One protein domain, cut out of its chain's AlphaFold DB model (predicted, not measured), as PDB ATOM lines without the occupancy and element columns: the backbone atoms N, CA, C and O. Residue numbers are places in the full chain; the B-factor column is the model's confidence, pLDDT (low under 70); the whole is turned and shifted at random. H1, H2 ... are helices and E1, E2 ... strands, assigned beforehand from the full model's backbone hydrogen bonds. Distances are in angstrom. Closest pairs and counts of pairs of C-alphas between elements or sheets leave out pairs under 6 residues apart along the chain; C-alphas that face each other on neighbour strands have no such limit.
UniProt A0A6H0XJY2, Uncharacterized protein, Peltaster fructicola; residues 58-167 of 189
ATOM      1  N   SER A  58     212.642 179.069 208.078       77.88
ATOM      2  CA  SER A  58     212.184 180.462 208.004       77.88
ATOM      3  C   SER A  58     213.256 181.415 207.463       77.88
ATOM      4  O   SER A  58     212.941 182.508 207.003       77.88
ATOM      5  N   LYS A  59     214.526 180.990 207.464       72.81
ATOM      6  CA  LYS A  59     215.689 181.792 207.064       72.81
ATOM      7  C   LYS A  59     216.099 181.573 205.601       72.81
ATOM      8  O   LYS A  59     217.226 181.896 205.219       72.81
ATOM      9  N   LYS A  60     215.198 181.043 204.768       70.06
ATOM     10  CA  LYS A  60     215.408 180.931 203.313       70.06
ATOM     11  C   LYS A  60     215.686 182.313 202.716       70.06
ATOM     12  O   LYS A  60     214.995 183.274 203.041       70.06
ATOM     13  N   GLY A  61     216.706 182.419 201.865       66.12
ATOM     14  CA  GLY A  61     217.095 183.688 201.236       66.12
ATOM     15  C   GLY A  61     217.726 184.716 202.185       66.12
ATOM     16  O   GLY A  61     217.889 185.877 201.811       66.12
ATOM     17  N   THR A  62     218.080 184.325 203.416       73.38
ATOM     18  CA  THR A  62     218.895 185.181 204.291       73.38
ATOM     19  C   THR A  62     220.328 185.295 203.766       73.38
ATOM     20  O   THR A  62     220.762 184.530 202.913       73.38
ATOM     21  N   LYS A  63     221.095 186.255 204.296       74.31
ATOM     22  CA  LYS A  63     222.487 186.540 203.897       74.31
ATOM     23  C   LYS A  63     223.507 185.455 204.300       74.31
ATOM     24  O   LYS A  63     224.698 185.759 204.310       74.31
ATOM     25  N   LEU A  64     223.054 184.261 204.688       82.62
ATOM     26  CA  LEU A  64     223.930 183.137 205.006       82.62
ATOM     27  C   LEU A  64     224.470 182.572 203.695       82.62
ATOM     28  O   LEU A  64     223.705 182.045 202.892       82.62
ATOM     29  N   GLY A  65     225.768 182.737 203.465       84.25
ATOM     30  CA  GLY A  65     226.422 182.327 202.230       84.25
ATOM     31  C   GLY A  65     227.529 181.326 202.503       84.25
ATOM     32  O   GLY A  65     228.377 181.554 203.367       84.25
ATOM     33  N   PHE A  66     227.587 180.263 201.699       86.38
ATOM     34  CA  PHE A  66     228.536 179.165 201.884       86.38
ATOM     35  C   PHE A  66     229.991 179.644 202.013       86.38
ATOM     36  O   PHE A  66     230.706 179.235 202.922       86.38
ATOM     37  N   TRP A  67     230.419 180.571 201.153       85.88
ATOM     38  CA  TRP A  67     231.793 181.087 201.141       85.88
ATOM     39  C   TRP A  67     232.148 181.971 202.337       85.88
ATOM     40  O   TRP A  67     233.319 182.077 202.690       85.88
ATOM     41  N   LYS A  68     231.153 182.630 202.933       89.69
ATOM     42  CA  LYS A  68     231.358 183.582 204.025       89.69
ATOM     43  C   LYS A  68     231.198 182.912 205.383       89.69
ATOM     44  O   LYS A  68     232.020 183.119 206.269       89.69
ATOM     45  N   ASP A  69     230.131 182.140 205.534       87.06
ATOM     46  CA  ASP A  69     229.692 181.593 206.815       87.06
ATOM     47  C   ASP A  69     230.046 180.099 206.950       87.06
ATOM     48  O   ASP A  69     229.882 179.515 208.017       87.06
ATOM     49  N   GLY A  70     230.548 179.469 205.880       86.00
ATOM     50  CA  GLY A  70     230.892 178.044 205.833       86.00
ATOM     51  C   GLY A  70     229.692 177.117 205.608       86.00
ATOM     52  O   GLY A  70     229.869 175.904 205.506       86.00
ATOM     53  N   PHE A  71     228.479 177.670 205.521       86.94
ATOM     54  CA  PHE A  71     227.247 176.939 205.239       86.94
ATOM     55  C   PHE A  71     226.226 177.834 204.524       86.94
ATOM     56  O   PHE A  71     226.296 179.061 204.585       86.94
ATOM     57  N   GLU A  72     225.271 177.212 203.842       86.31
ATOM     58  CA  GLU A  72     224.164 177.885 203.163       86.31
ATOM     59  C   GLU A  72     222.896 177.039 203.306       86.31
ATOM     60  O   GLU A  72     222.963 175.811 203.385       86.31
ATOM     61  N   VAL A  73     221.735 177.696 203.346       86.81
ATOM     62  CA  VAL A  73     220.430 177.026 203.355       86.81
ATOM     63  C   VAL A  73     219.856 177.060 201.943       86.81
ATOM     64  O   VAL A  73     219.337 178.084 201.500       86.81
ATOM     65  N   LEU A  74     219.930 175.927 201.248       85.69
ATOM     66  CA  LEU A  74     219.408 175.788 199.891       85.69
ATOM     67  C   LEU A  74     217.940 175.373 199.904       85.69
ATOM     68  O   LEU A  74     217.518 174.514 200.683       85.69
ATOM     69  N   GLN A  75     217.154 175.963 199.005       85.94
ATOM     70  CA  GLN A  75     215.829 175.443 198.709       85.94
ATOM     71  C   GLN A  75     215.966 174.283 197.727       85.94
ATOM     72  O   GLN A  75     216.350 174.472 196.576       85.94
ATOM     73  N   PHE A  76     215.613 173.095 198.195       88.56
ATOM     74  CA  PHE A  76     215.646 171.877 197.408       88.56
ATOM     75  C   PHE A  76     214.252 171.254 197.390       88.56
ATOM     76  O   PHE A  76     213.666 171.018 198.448       88.56
ATOM     77  N   ASN A  77     213.720 171.018 196.193       90.94
ATOM     78  CA  ASN A  77     212.435 170.356 196.000       90.94
ATOM     79  C   ASN A  77     212.705 169.038 195.276       90.94
ATOM     80  O   ASN A  77     213.058 169.058 194.099       90.94
ATOM     81  N   SER A  78     212.561 167.921 195.983       94.81
ATOM     82  CA  SER A  78     212.682 166.602 195.360       94.81
ATOM     83  C   SER A  78     211.412 166.242 194.601       94.81
ATOM     84  O   SER A  78     210.319 166.645 195.011       94.81
ATOM     85  N   THR A  79     211.536 165.436 193.546       96.69
ATOM     86  CA  THR A  79     210.362 164.824 192.905       96.69
ATOM     87  C   THR A  79     209.848 163.588 193.648       96.69
ATOM     88  O   THR A  79     208.772 163.090 193.318       96.69
ATOM     89  N   MET A  80     210.572 163.111 194.669       95.62
ATOM     90  CA  MET A  80     210.147 161.966 195.472       95.62
ATOM     91  C   MET A  80     208.895 162.264 196.299       95.62
ATOM     92  O   MET A  80     208.778 163.275 196.993       95.62
ATOM     93  N   THR A  81     207.985 161.302 196.292       95.56
ATOM     94  CA  THR A  81     206.839 161.213 197.193       95.56
ATOM     95  C   THR A  81     207.266 160.722 198.579       95.56
ATOM     96  O   THR A  81     208.358 160.189 198.779       95.56
ATOM     97  N   TYR A  82     206.393 160.893 199.577       90.00
ATOM     98  CA  TYR A  82     206.700 160.505 200.956       90.00
ATOM     99  C   TYR A  82     206.952 158.992 201.125       90.00
ATOM    100  O   TYR A  82     207.817 158.577 201.905       90.00
ATOM    101  N   ASP A  83     206.217 158.166 200.382       92.31
ATOM    102  CA  ASP A  83     206.289 156.710 200.502       92.31
ATOM    103  C   ASP A  83     207.579 156.149 199.896       92.31
ATOM    104  O   ASP A  83     208.185 155.242 200.475       92.31
ATOM    105  N   GLU A  84     208.078 156.762 198.822       93.06
ATOM    106  CA  GLU A  84     209.322 156.364 198.152       93.06
ATOM    107  C   GLU A  84     210.561 156.494 199.050       93.06
ATOM    108  O   GLU A  84     211.537 155.780 198.863       93.06
ATOM    109  N   TRP A  85     210.523 157.308 200.108       90.50
ATOM    110  CA  TRP A  85     211.608 157.371 201.099       90.50
ATOM    111  C   TRP A  85     211.798 156.089 201.913       90.50
ATOM    112  O   TRP A  85     212.672 156.026 202.777       90.50
ATOM    113  N   SER A  86     210.904 155.115 201.766       88.12
ATOM    114  CA  SER A  86     211.083 153.794 202.364       88.12
ATOM    115  C   SER A  86     211.877 152.837 201.482       88.12
ATOM    116  O   SER A  86     212.315 151.809 201.998       88.12
ATOM    117  N   ASP A  87     212.088 153.192 200.214       92.50
ATOM    118  CA  ASP A  87     212.851 152.425 199.245       92.50
ATOM    119  C   ASP A  87     214.231 153.058 199.026       92.50
ATOM    120  O   ASP A  87     214.363 154.156 198.482       92.50
ATOM    121  N   GLN A  88     215.267 152.350 199.471       89.06
ATOM    122  CA  GLN A  88     216.647 152.817 199.391       89.06
ATOM    123  C   GLN A  88     217.104 153.012 197.938       89.06
ATOM    124  O   GLN A  88     217.808 153.977 197.650       89.06
ATOM    125  N   GLU A  89     216.667 152.148 197.017       93.88
ATOM    126  CA  GLU A  89     217.042 152.250 195.604       93.88
ATOM    127  C   GLU A  89     216.459 153.523 194.980       93.88
ATOM    128  O   GLU A  89     217.150 154.246 194.257       93.88
ATOM    129  N   THR A  90     215.213 153.868 195.318       95.06
ATOM    130  CA  THR A  90     214.608 155.132 194.882       95.06
ATOM    131  C   THR A  90     215.305 156.349 195.498       95.06
ATOM    132  O   THR A  90     215.522 157.343 194.801       95.06
ATOM    133  N   VAL A  91     215.715 156.290 196.771       94.12
ATOM    134  CA  VAL A  91     216.486 157.377 197.407       94.12
ATOM    135  C   VAL A  91     217.809 157.616 196.677       94.12
ATOM    136  O   VAL A  91     218.156 158.760 196.378       94.12
ATOM    137  N   GLU A  92     218.540 156.551 196.356       91.12
ATOM    138  CA  GLU A  92     219.833 156.651 195.677       91.12
ATOM    139  C   GLU A  92     219.685 157.094 194.216       91.12
ATOM    140  O   GLU A  92     220.395 157.992 193.761       91.12
ATOM    141  N   SER A  93     218.742 156.511 193.478       94.94
ATOM    142  CA  SER A  93     218.574 156.789 192.048       94.94
ATOM    143  C   SER A  93     217.908 158.138 191.760       94.94
ATOM    144  O   SER A  93     218.290 158.797 190.792       94.94
ATOM    145  N   LYS A  94     216.943 158.576 192.582       95.94
ATOM    146  CA  LYS A  94     216.232 159.851 192.390       95.94
ATOM    147  C   LYS A  94     216.807 160.962 193.254       95.94
ATOM    148  O   LYS A  94     217.379 161.912 192.725       95.94
ATOM    149  N   TYR A  95     216.684 160.856 194.576       95.06
ATOM    150  CA  TYR A  95     217.030 161.969 195.464       95.06
ATOM    151  C   TYR A  95     218.518 162.312 195.428       95.06
ATOM    152  O   TYR A  95     218.864 163.485 195.285       95.06
ATOM    153  N   CYS A  96     219.416 161.324 195.510       94.25
ATOM    154  CA  CYS A  96     220.851 161.611 195.454       94.25
ATOM    155  C   CYS A  96     221.274 162.195 194.096       94.25
ATOM    156  O   CYS A  96     222.149 163.063 194.065       94.25
ATOM    157  N   ALA A  97     220.638 161.784 192.994       94.25
ATOM    158  CA  ALA A  97     220.885 162.355 191.670       94.25
ATOM    159  C   ALA A  97     220.405 163.815 191.569       94.25
ATOM    160  O   ALA A  97     221.168 164.690 191.155       94.25
ATOM    161  N   GLU A  98     219.175 164.098 192.007       96.19
ATOM    162  CA  GLU A  98     218.607 165.453 192.051       96.19
ATOM    163  C   GLU A  98     219.446 166.390 192.928       96.19
ATOM    164  O   GLU A  98     219.771 167.516 192.537       96.19
ATOM    165  N   LEU A  99     219.839 165.913 194.109       94.62
ATOM    166  CA  LEU A  99     220.673 166.658 195.042       94.62
ATOM    167  C   LEU A  99     222.066 166.910 194.456       94.62
ATOM    168  O   LEU A  99     222.570 168.030 194.534       94.62
ATOM    169  N   GLY A 100     222.662 165.908 193.806       93.94
ATOM    170  CA  GLY A 100     223.927 166.051 193.090       93.94
ATOM    171  C   GLY A 100     223.872 167.141 192.019       93.94
ATOM    172  O   GLY A 100     224.739 168.015 191.993       93.94
ATOM    173  N   ALA A 101     222.824 167.148 191.193       95.25
ATOM    174  CA  ALA A 101     222.615 168.175 190.174       95.25
ATOM    175  C   ALA A 101     222.459 169.580 190.785       95.25
ATOM    176  O   ALA A 101     223.081 170.536 190.312       95.25
ATOM    177  N   SER A 102     221.690 169.705 191.873       93.06
ATOM    178  CA  SER A 102     221.513 170.973 192.591       93.06
ATOM    179  C   SER A 102     222.835 171.509 193.151       93.06
ATOM    180  O   SER A 102     223.141 172.692 193.007       93.06
ATOM    181  N   LEU A 103     223.665 170.636 193.723       92.06
ATOM    182  CA  LEU A 103     224.964 171.008 194.287       92.06
ATOM    183  C   LEU A 103     225.995 171.365 193.216       92.06
ATOM    184  O   LEU A 103     226.774 172.295 193.416       92.06
ATOM    185  N   ILE A 104     225.997 170.663 192.079       92.62
ATOM    186  CA  ILE A 104     226.819 171.021 190.916       92.62
ATOM    187  C   ILE A 104     226.482 172.439 190.460       92.62
ATOM    188  O   ILE A 104     227.392 173.258 190.317       92.62
ATOM    189  N   ALA A 105     225.190 172.743 190.303       92.62
ATOM    190  CA  ALA A 105     224.727 174.064 189.891       92.62
ATOM    191  C   ALA A 105     225.094 175.153 190.913       92.62
ATOM    192  O   ALA A 105     225.610 176.201 190.529       92.62
ATOM    193  N   GLN A 106     224.886 174.896 192.207       88.06
ATOM    194  CA  GLN A 106     225.119 175.885 193.262       88.06
ATOM    195  C   GLN A 106     226.608 176.157 193.515       88.06
ATOM    196  O   GLN A 106     227.015 177.298 193.725       88.06
ATOM    197  N   LEU A 107     227.439 175.112 193.525       88.38
ATOM    198  CA  LEU A 107     228.848 175.215 193.916       88.38
ATOM    199  C   LEU A 107     229.795 175.353 192.716       88.38
ATOM    200  O   LEU A 107     230.996 175.579 192.897       88.38
ATOM    201  N   GLY A 108     229.291 175.179 191.490       89.69
ATOM    202  CA  GLY A 108     230.129 175.026 190.301       89.69
ATOM    203  C   GLY A 108     231.104 173.859 190.470       89.69
ATOM    204  O   GLY A 108     232.307 174.008 190.222       89.69
ATOM    205  N   ALA A 109     230.610 172.747 191.019       91.19
ATOM    206  CA  ALA A 109     231.381 171.521 191.179       91.19
ATOM    207  C   ALA A 109     231.437 170.762 189.846       91.19
ATOM    208  O   ALA A 109     230.509 170.827 189.051       91.19
ATOM    209  N   VAL A 110     232.521 170.021 189.603       94.00
ATOM    210  CA  VAL A 110     232.654 169.199 188.383       94.00
ATOM    211  C   VAL A 110     231.831 167.916 188.495       94.00
ATOM    212  O   VAL A 110     231.246 167.460 187.520       94.00
ATOM    213  N   ALA A 111     231.790 167.336 189.693       91.31
ATOM    214  CA  ALA A 111     231.038 166.133 189.997       91.31
ATOM    215  C   ALA A 111     230.649 166.128 191.478       91.31
ATOM    216  O   ALA A 111     231.346 166.707 192.317       91.31
ATOM    217  N   VAL A 112     229.551 165.443 191.785       91.81
ATOM    218  CA  VAL A 112     229.088 165.166 193.145       91.81
ATOM    219  C   VAL A 112     228.768 163.680 193.226       91.81
ATOM    220  O   VAL A 112     228.092 163.147 192.351       91.81
ATOM    221  N   GLN A 113     229.262 163.020 194.271       90.94
ATOM    222  CA  GLN A 113     229.005 161.609 194.536       90.94
ATOM    223  C   GLN A 113     228.448 161.453 195.950       90.94
ATOM    224  O   GLN A 113     229.057 161.909 196.920       90.94
ATOM    225  N   ALA A 114     227.292 160.801 196.054       89.06
ATOM    226  CA  ALA A 114     226.753 160.331 197.321       89.06
ATOM    227  C   ALA A 114     227.421 158.996 197.678       89.06
ATOM    228  O   ALA A 114     227.437 158.080 196.861       89.06
ATOM    229  N   PHE A 115     227.996 158.899 198.878       85.69
ATOM    230  CA  PHE A 115     228.608 157.654 199.366       85.69
ATOM    231  C   PHE A 115     227.645 156.823 200.209       85.69
ATOM    232  O   PHE A 115     227.673 155.601 200.153       85.69
ATOM    233  N   GLU A 116     226.822 157.494 201.010       84.31
ATOM    234  CA  GLU A 116     225.891 156.857 201.931       84.31
ATOM    235  C   GLU A 116     224.652 157.743 202.062       84.31
ATOM    236  O   GLU A 116     224.768 158.958 202.253       84.31
ATOM    237  N   ALA A 117     223.475 157.129 201.975       85.31
ATOM    238  CA  ALA A 117     222.198 157.776 202.227       85.31
ATOM    239  C   ALA A 117     221.451 156.979 203.297       85.31
ATOM    240  O   ALA A 117     221.048 155.845 203.067       85.31
ATOM    241  N   VAL A 118     221.264 157.574 204.478       83.62
ATOM    242  CA  VAL A 118     220.520 156.936 205.573       83.62
ATOM    243  C   VAL A 118     219.228 157.694 205.827       83.62
ATOM    244  O   VAL A 118     219.233 158.836 206.304       83.62
ATOM    245  N   VAL A 119     218.102 157.028 205.580       85.50
ATOM    246  CA  VAL A 119     216.781 157.555 205.923       85.50
ATOM    247  C   VAL A 119     216.474 157.282 207.394       85.50
ATOM    248  O   VAL A 119     216.272 156.145 207.819       85.50
ATOM    249  N   ARG A 120     216.387 158.354 208.188       82.50
ATOM    250  CA  ARG A 120     215.982 158.280 209.597       82.50
ATOM    251  C   ARG A 120     214.509 158.623 209.750       82.50
ATOM    252  O   ARG A 120     214.077 159.700 209.341       82.50
ATOM    253  N   ARG A 121     213.743 157.733 210.384       80.75
ATOM    254  CA  ARG A 121     212.322 157.951 210.694       80.75
ATOM    255  C   ARG A 121     212.109 157.880 212.198       80.75
ATOM    256  O   ARG A 121     212.532 156.927 212.850       80.75
ATOM    257  N   ARG A 122     211.448 158.903 212.737       80.62
ATOM    258  CA  ARG A 122     211.099 158.966 214.155       80.62
ATOM    259  C   ARG A 122     210.029 157.917 214.448       80.62
ATOM    260  O   ARG A 122     208.960 157.951 213.845       80.62
ATOM    261  N   HIS A 123     210.315 157.004 215.369       82.56
ATOM    262  CA  HIS A 123     209.295 156.111 215.909       82.56
ATOM    263  C   HIS A 123     208.316 156.897 216.798       82.56
ATOM    264  O   HIS A 123     208.710 157.877 217.429       82.56
ATOM    265  N   VAL A 124     207.056 156.462 216.889       83.00
ATOM    266  CA  VAL A 124     206.017 157.166 217.670       83.00
ATOM    267  C   VAL A 124     206.391 157.331 219.148       83.00
ATOM    268  O   VAL A 124     206.059 158.337 219.762       83.00
ATOM    269  N   THR A 125     207.149 156.383 219.701       81.00
ATOM    270  CA  THR A 125     207.615 156.413 221.097       81.00
ATOM    271  C   THR A 125     208.962 157.111 221.296       81.00
ATOM    272  O   THR A 125     209.461 157.157 222.413       81.00
ATOM    273  N   PHE A 126     209.591 157.647 220.248       74.62
ATOM    274  CA  PHE A 126     210.838 158.404 220.393       74.62
ATOM    275  C   PHE A 126     210.579 159.717 221.160       74.62
ATOM    276  O   PHE A 126     209.642 160.437 220.793       74.62
ATOM    277  N   PRO A 127     211.425 160.116 222.129       71.38
ATOM    278  CA  PRO A 127     212.774 159.598 222.394       71.38
ATOM    279  C   PRO A 127     212.860 158.481 223.442       71.38
ATOM    280  O   PRO A 127     213.919 157.875 223.581       71.38
ATOM    281  N   ASP A 128     211.773 158.213 224.160       76.00
ATOM    282  CA  ASP A 128     211.781 157.402 225.386       76.00
ATOM    283  C   ASP A 128     211.674 155.895 225.122       76.00
ATOM    284  O   ASP A 128     212.019 155.058 225.958       76.00
ATOM    285  N   GLY A 129     211.179 155.524 223.942       62.69
ATOM    286  CA  GLY A 129     210.996 154.140 223.551       62.69
ATOM    287  C   GLY A 129     212.312 153.446 223.217       62.69
ATOM    288  O   GLY A 129     213.132 153.967 222.460       62.69
ATOM    289  N   LYS A 130     212.448 152.192 223.669       58.66
ATOM    290  CA  LYS A 130     213.322 151.195 223.035       58.66
ATOM    291  C   LYS A 130     212.755 150.889 221.648       58.66
ATOM    292  O   LYS A 130     212.130 149.853 221.446       58.66
ATOM    293  N   ALA A 131     212.852 151.847 220.727       57.53
ATOM    294  CA  ALA A 131     212.513 151.607 219.338       57.53
ATOM    295  C   ALA A 131     213.360 150.423 218.880       57.53
ATOM    296  O   ALA A 131     214.557 150.377 219.175       57.53
ATOM    297  N   ASP A 132     212.726 149.465 218.213       59.41
ATOM    298  CA  ASP A 132     213.444 148.373 217.589       59.41
ATOM    299  C   ASP A 132     214.377 148.981 216.534       59.41
ATOM    300  O   ASP A 132     213.967 149.401 215.449       59.41
ATOM    301  N   VAL A 133     215.644 149.132 216.921       58.19
ATOM    302  CA  VAL A 133     216.714 149.709 216.103       58.19
ATOM    303  C   VAL A 133     216.979 148.873 214.854       58.19
ATOM    304  O   VAL A 133     217.690 149.341 213.970       58.19
ATOM    305  N   SER A 134     216.394 147.672 214.757       55.66
ATOM    306  CA  SER A 134     216.610 146.743 213.652       55.66
ATOM    307  C   SER A 134     216.036 147.208 212.312       55.66
ATOM    308  O   SER A 134     216.545 146.779 211.283       55.66
ATOM    309  N   ILE A 135     215.026 148.091 212.284       59.56
ATOM    310  CA  ILE A 135     214.336 148.407 211.018       59.56
ATOM    311  C   ILE A 135     214.758 149.763 210.442       59.56
ATOM    312  O   ILE A 135     214.926 149.882 209.230       59.56
ATOM    313  N   ARG A 136     214.923 150.813 211.267       67.56
ATOM    314  CA  ARG A 136     215.293 152.170 210.802       67.56
ATOM    315  C   ARG A 136     216.071 152.950 211.860       67.56
ATOM    316  O   ARG A 136     215.663 153.014 213.022       67.56
ATOM    317  N   GLY A 137     217.138 153.632 211.438       69.94
ATOM    318  CA  GLY A 137     217.913 154.516 212.310       69.94
ATOM    319  C   GLY A 137     217.046 155.633 212.901       69.94
ATOM    320  O   GLY A 137     216.378 156.369 212.172       69.94
ATOM    321  N   GLN A 138     217.049 155.777 214.227       79.75
ATOM    322  CA  GLN A 138     216.339 156.869 214.897       79.75
ATOM    323  C   GLN A 138     217.084 158.204 214.724       79.75
ATOM    324  O   GLN A 138     218.313 158.211 214.557       79.75
ATOM    325  N   PRO A 139     216.382 159.352 214.764       77.56
ATOM    326  CA  PRO A 139     217.035 160.656 214.832       77.56
ATOM    327  C   PRO A 139     218.049 160.706 215.982       77.56
ATOM    328  O   PRO A 139     217.801 160.175 217.064       77.56
ATOM    329  N   ALA A 140     219.209 161.323 215.753       73.81
ATOM    330  CA  ALA A 140     220.200 161.478 216.809       73.81
ATOM    331  C   ALA A 140     219.698 162.490 217.850       73.81
ATOM    332  O   ALA A 140     219.264 163.584 217.498       73.81
ATOM    333  N   LEU A 141     219.772 162.123 219.131       66.81
ATOM    334  CA  LEU A 141     219.447 163.019 220.251       66.81
ATOM    335  C   LEU A 141     220.609 163.915 220.660       66.81
ATOM    336  O   LEU A 141     220.417 164.898 221.366       66.81
ATOM    337  N   ARG A 142     221.824 163.545 220.260       67.19
ATOM    338  CA  ARG A 142     223.039 164.264 220.612       67.19
ATOM    339  C   ARG A 142     223.619 164.897 219.359       67.19
ATOM    340  O   ARG A 142     223.607 164.236 218.313       67.19
ATOM    341  N   PRO A 143     224.139 166.131 219.451       66.88
ATOM    342  CA  PRO A 143     224.938 166.678 218.371       66.88
ATOM    343  C   PRO A 143     226.086 165.706 218.093       66.88
ATOM    344  O   PRO A 143     226.765 165.231 219.009       66.88
ATOM    345  N   HIS A 144     226.262 165.349 216.825       65.19
ATOM    346  CA  HIS A 144     227.339 164.459 216.442       65.19
ATOM    347  C   HIS A 144     228.657 165.231 216.539       65.19
ATOM    348  O   HIS A 144     228.910 166.141 215.754       65.19
ATOM    349  N   ILE A 145     229.512 164.869 217.495       56.22
ATOM    350  CA  ILE A 145     230.880 165.388 217.560       56.22
ATOM    351  C   ILE A 145     231.689 164.566 216.563       56.22
ATOM    352  O   ILE A 145     232.212 163.499 216.880       56.22
ATOM    353  N   GLY A 146     231.714 165.015 215.311       44.72
ATOM    354  CA  GLY A 146     232.575 164.411 214.305       44.72
ATOM    355  C   GLY A 146     234.038 164.651 214.668       44.72
ATOM    356  O   GLY A 146     234.565 165.720 214.388       44.72
ATOM    357  N   ILE A 147     234.716 163.666 215.264       33.78
ATOM    358  CA  ILE A 147     236.183 163.657 215.277       33.78
ATOM    359  C   ILE A 147     236.627 163.121 213.917       33.78
ATOM    360  O   ILE A 147     236.797 161.915 213.740       33.78
ATOM    361  N   VAL A 148     236.772 164.013 212.940       33.88
ATOM    362  CA  VAL A 148     237.317 163.676 211.621       33.88
ATOM    363  C   VAL A 148     238.536 164.552 211.372       33.88
ATOM    364  O   VAL A 148     238.433 165.769 211.289       33.88
ATOM    365  N   THR A 149     239.702 163.922 211.234       26.34
ATOM    366  CA  THR A 149     240.996 164.554 210.920       26.34
ATOM    367  C   THR A 149     241.105 165.029 209.459       26.34
ATOM    368  O   THR A 149     242.184 165.369 208.994       26.34
ATOM    369  N   HIS A 150     239.993 165.068 208.724       23.81
ATOM    370  CA  HIS A 150     239.879 165.597 207.368       23.81
ATOM    371  C   HIS A 150     238.550 166.351 207.265       23.81
ATOM    372  O   HIS A 150     237.510 165.824 207.655       23.81
ATOM    373  N   ILE A 151     238.600 167.593 206.783       26.16
ATOM    374  CA  ILE A 151     237.470 168.528 206.688       26.16
ATOM    375  C   ILE A 151     236.246 167.827 206.065       26.16
ATOM    376  O   ILE A 151     236.286 167.394 204.913       26.16
ATOM    377  N   ARG A 152     235.163 167.707 206.844       28.44
ATOM    378  CA  ARG A 152     233.840 167.228 206.415       28.44
ATOM    379  C   ARG A 152     232.805 168.291 206.777       28.44
ATOM    380  O   ARG A 152     232.599 168.567 207.955       28.44
ATOM    381  N   SER A 153     232.188 168.899 205.771       27.30
ATOM    382  CA  SER A 153     231.095 169.860 205.935       27.30
ATOM    383  C   SER A 153     229.802 169.128 206.320       27.30
ATOM    384  O   SER A 153     229.497 168.078 205.754       27.30
ATOM    385  N   VAL A 154     229.050 169.673 207.280       31.78
ATOM    386  CA  VAL A 154     227.765 169.141 207.770       31.78
ATOM    387  C   VAL A 154     226.626 169.916 207.102       31.78
ATOM    388  O   VAL A 154     226.594 171.140 207.189       31.78
ATOM    389  N   VAL A 155     225.693 169.215 206.455       31.67
ATOM    390  CA  VAL A 155     224.444 169.781 205.913       31.67
ATOM    391  C   VAL A 155     223.270 169.130 206.651       31.67
ATOM    392  O   VAL A 155     223.160 167.906 206.681       31.67
ATOM    393  N   ASP A 156     222.425 169.948 207.286       34.34
ATOM    394  CA  ASP A 156     221.223 169.536 208.029       34.34
ATOM    395  C   ASP A 156     219.973 169.844 207.188       34.34
ATOM    396  O   ASP A 156     219.689 171.006 206.888       34.34
ATOM    397  N   ILE A 157     219.229 168.805 206.796       32.72
ATOM    398  CA  ILE A 157     217.913 168.924 206.156       32.72
ATOM    399  C   ILE A 157     216.919 168.097 206.977       32.72
ATOM    400  O   ILE A 157     216.821 166.876 206.850       32.72
ATOM    401  N   ARG A 158     216.113 168.757 207.818       31.38
ATOM    402  CA  ARG A 158     214.964 168.115 208.482       31.38
ATOM    403  C   ARG A 158     213.744 168.052 207.567       31.38
ATOM    404  O   ARG A 158     212.740 168.718 207.787       31.38
ATOM    405  N   SER A 159     213.850 167.178 206.582       32.09
ATOM    406  CA  SER A 159     212.812 166.248 206.147       32.09
ATOM    407  C   SER A 159     213.508 165.302 205.178       32.09
ATOM    408  O   SER A 159     213.671 165.613 204.006       32.09
ATOM    409  N   VAL A 160     213.906 164.163 205.740       37.88
ATOM    410  CA  VAL A 160     214.489 162.985 205.094       37.88
ATOM    411  C   VAL A 160     215.947 163.103 204.603       37.88
ATOM    412  O   VAL A 160     216.252 163.786 203.638       37.88
ATOM    413  N   GLY A 161     216.833 162.355 205.277       33.34
ATOM    414  CA  GLY A 161     218.188 162.026 204.818       33.34
ATOM    415  C   GLY A 161     219.307 162.934 205.338       33.34
ATOM    416  O   GLY A 161     219.281 164.145 205.164       33.34
ATOM    417  N   TRP A 162     220.325 162.330 205.958       31.64
ATOM    418  CA  TRP A 162     221.629 162.972 206.160       31.64
ATOM    419  C   TRP A 162     222.503 162.595 204.960       31.64
ATOM    420  O   TRP A 162     222.745 161.405 204.765       31.64
ATOM    421  N   LEU A 163     222.965 163.570 204.170       36.44
ATOM    422  CA  LEU A 163     223.938 163.337 203.097       36.44
ATOM    423  C   LEU A 163     225.237 164.090 203.400       36.44
ATOM    424  O   LEU A 163     225.235 165.303 203.604       36.44
ATOM    425  N   THR A 164     226.355 163.366 203.402       33.59
ATOM    426  CA  THR A 164     227.700 163.952 203.471       33.59
ATOM    427  C   THR A 164     228.227 164.120 202.048       33.59
ATOM    428  O   THR A 164     228.392 163.126 201.342       33.59
ATOM    429  N   ILE A 165     228.494 165.356 201.613       36.44
ATOM    430  CA  ILE A 165     229.035 165.648 200.274       36.44
ATOM    431  C   ILE A 165     230.504 166.045 200.384       36.44
ATOM    432  O   ILE A 165     230.864 166.965 201.120       36.44
ATOM    433  N   HIS A 166     231.351 165.385 199.598       27.59
ATOM    434  CA  HIS A 166     232.735 165.784 199.377       27.59
ATOM    435  C   HIS A 166     232.841 166.514 198.032       27.59
ATOM    436  O   HIS A 166     232.562 165.930 196.990       27.59
ATOM    437  N   SER A 167     233.255 167.784 198.048       32.12
ATOM    438  CA  SER A 167     233.589 168.536 196.832       32.12
ATOM    439  C   SER A 167     235.106 168.576 196.672       32.12
ATOM    440  O   SER A 167     235.810 169.160 197.495       32.12
TER     441      SER A 167
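AT A GLANCE: This is residues 58 to 167 of the 189 residues of an uncharacterized protein of Peltaster fructicola (UniProt A0A6H0XJY2). With little regular structure, this is one long helix, H3, packed over a tiny pair of strands, mainly E1, with wide loops making the rest. The 110 printed residues run H1, H2, H3, E1, E2, mixed in class, with 37 in named elements. The whole is only just compact, close to loose, with a radius of gyration of the C-alphas of 15.4 A and spans of 42 by 32 by 29 A.

IN THESE COORDINATES: H1 is residues 66 to 69, beginning at C-alpha 66 (228.536, 179.165, 201.884), and H2 residues 83 to 86. H3, residues 88 to 107, is 26.1 A long, with a kink of 25 degrees near residue 96. E1 is residues 114 to 118, 10.9 A; E2, residues 162 to 165, ends at C-alpha 165 (229.035, 165.648, 200.274).

HOW THE PARTS SIT: The closest C-alphas of H3 and E1, Cys 96 and Ala 114, are 6.3 A apart. E1 and E2 meet only at a point, where C-alphas 117 and 163 face each other at 5.9 A. H3 and E2 are near each other, with 5 pairs of C-alphas within 10 A. H2 and H3 only just touch, only at the corner, with 3 pairs within 8 A, the closest being the C-alphas of Trp 85 and Val 91, 6.1 A. H1 and H3 are apart. In H3, 14 of 16 O i to N i+4 pairs are within hydrogen-bond range; H1 and H2 are too short for such a pair.

THE WHOLE: The C-alphas farthest apart, Val 110 and Asp 128, are 44.1 A apart. The printed part has no cut. The links H1 to H2 and E1 to E2 are long. Residue 61 and residues 129 to 137 and 141 to 167 are under pLDDT 70.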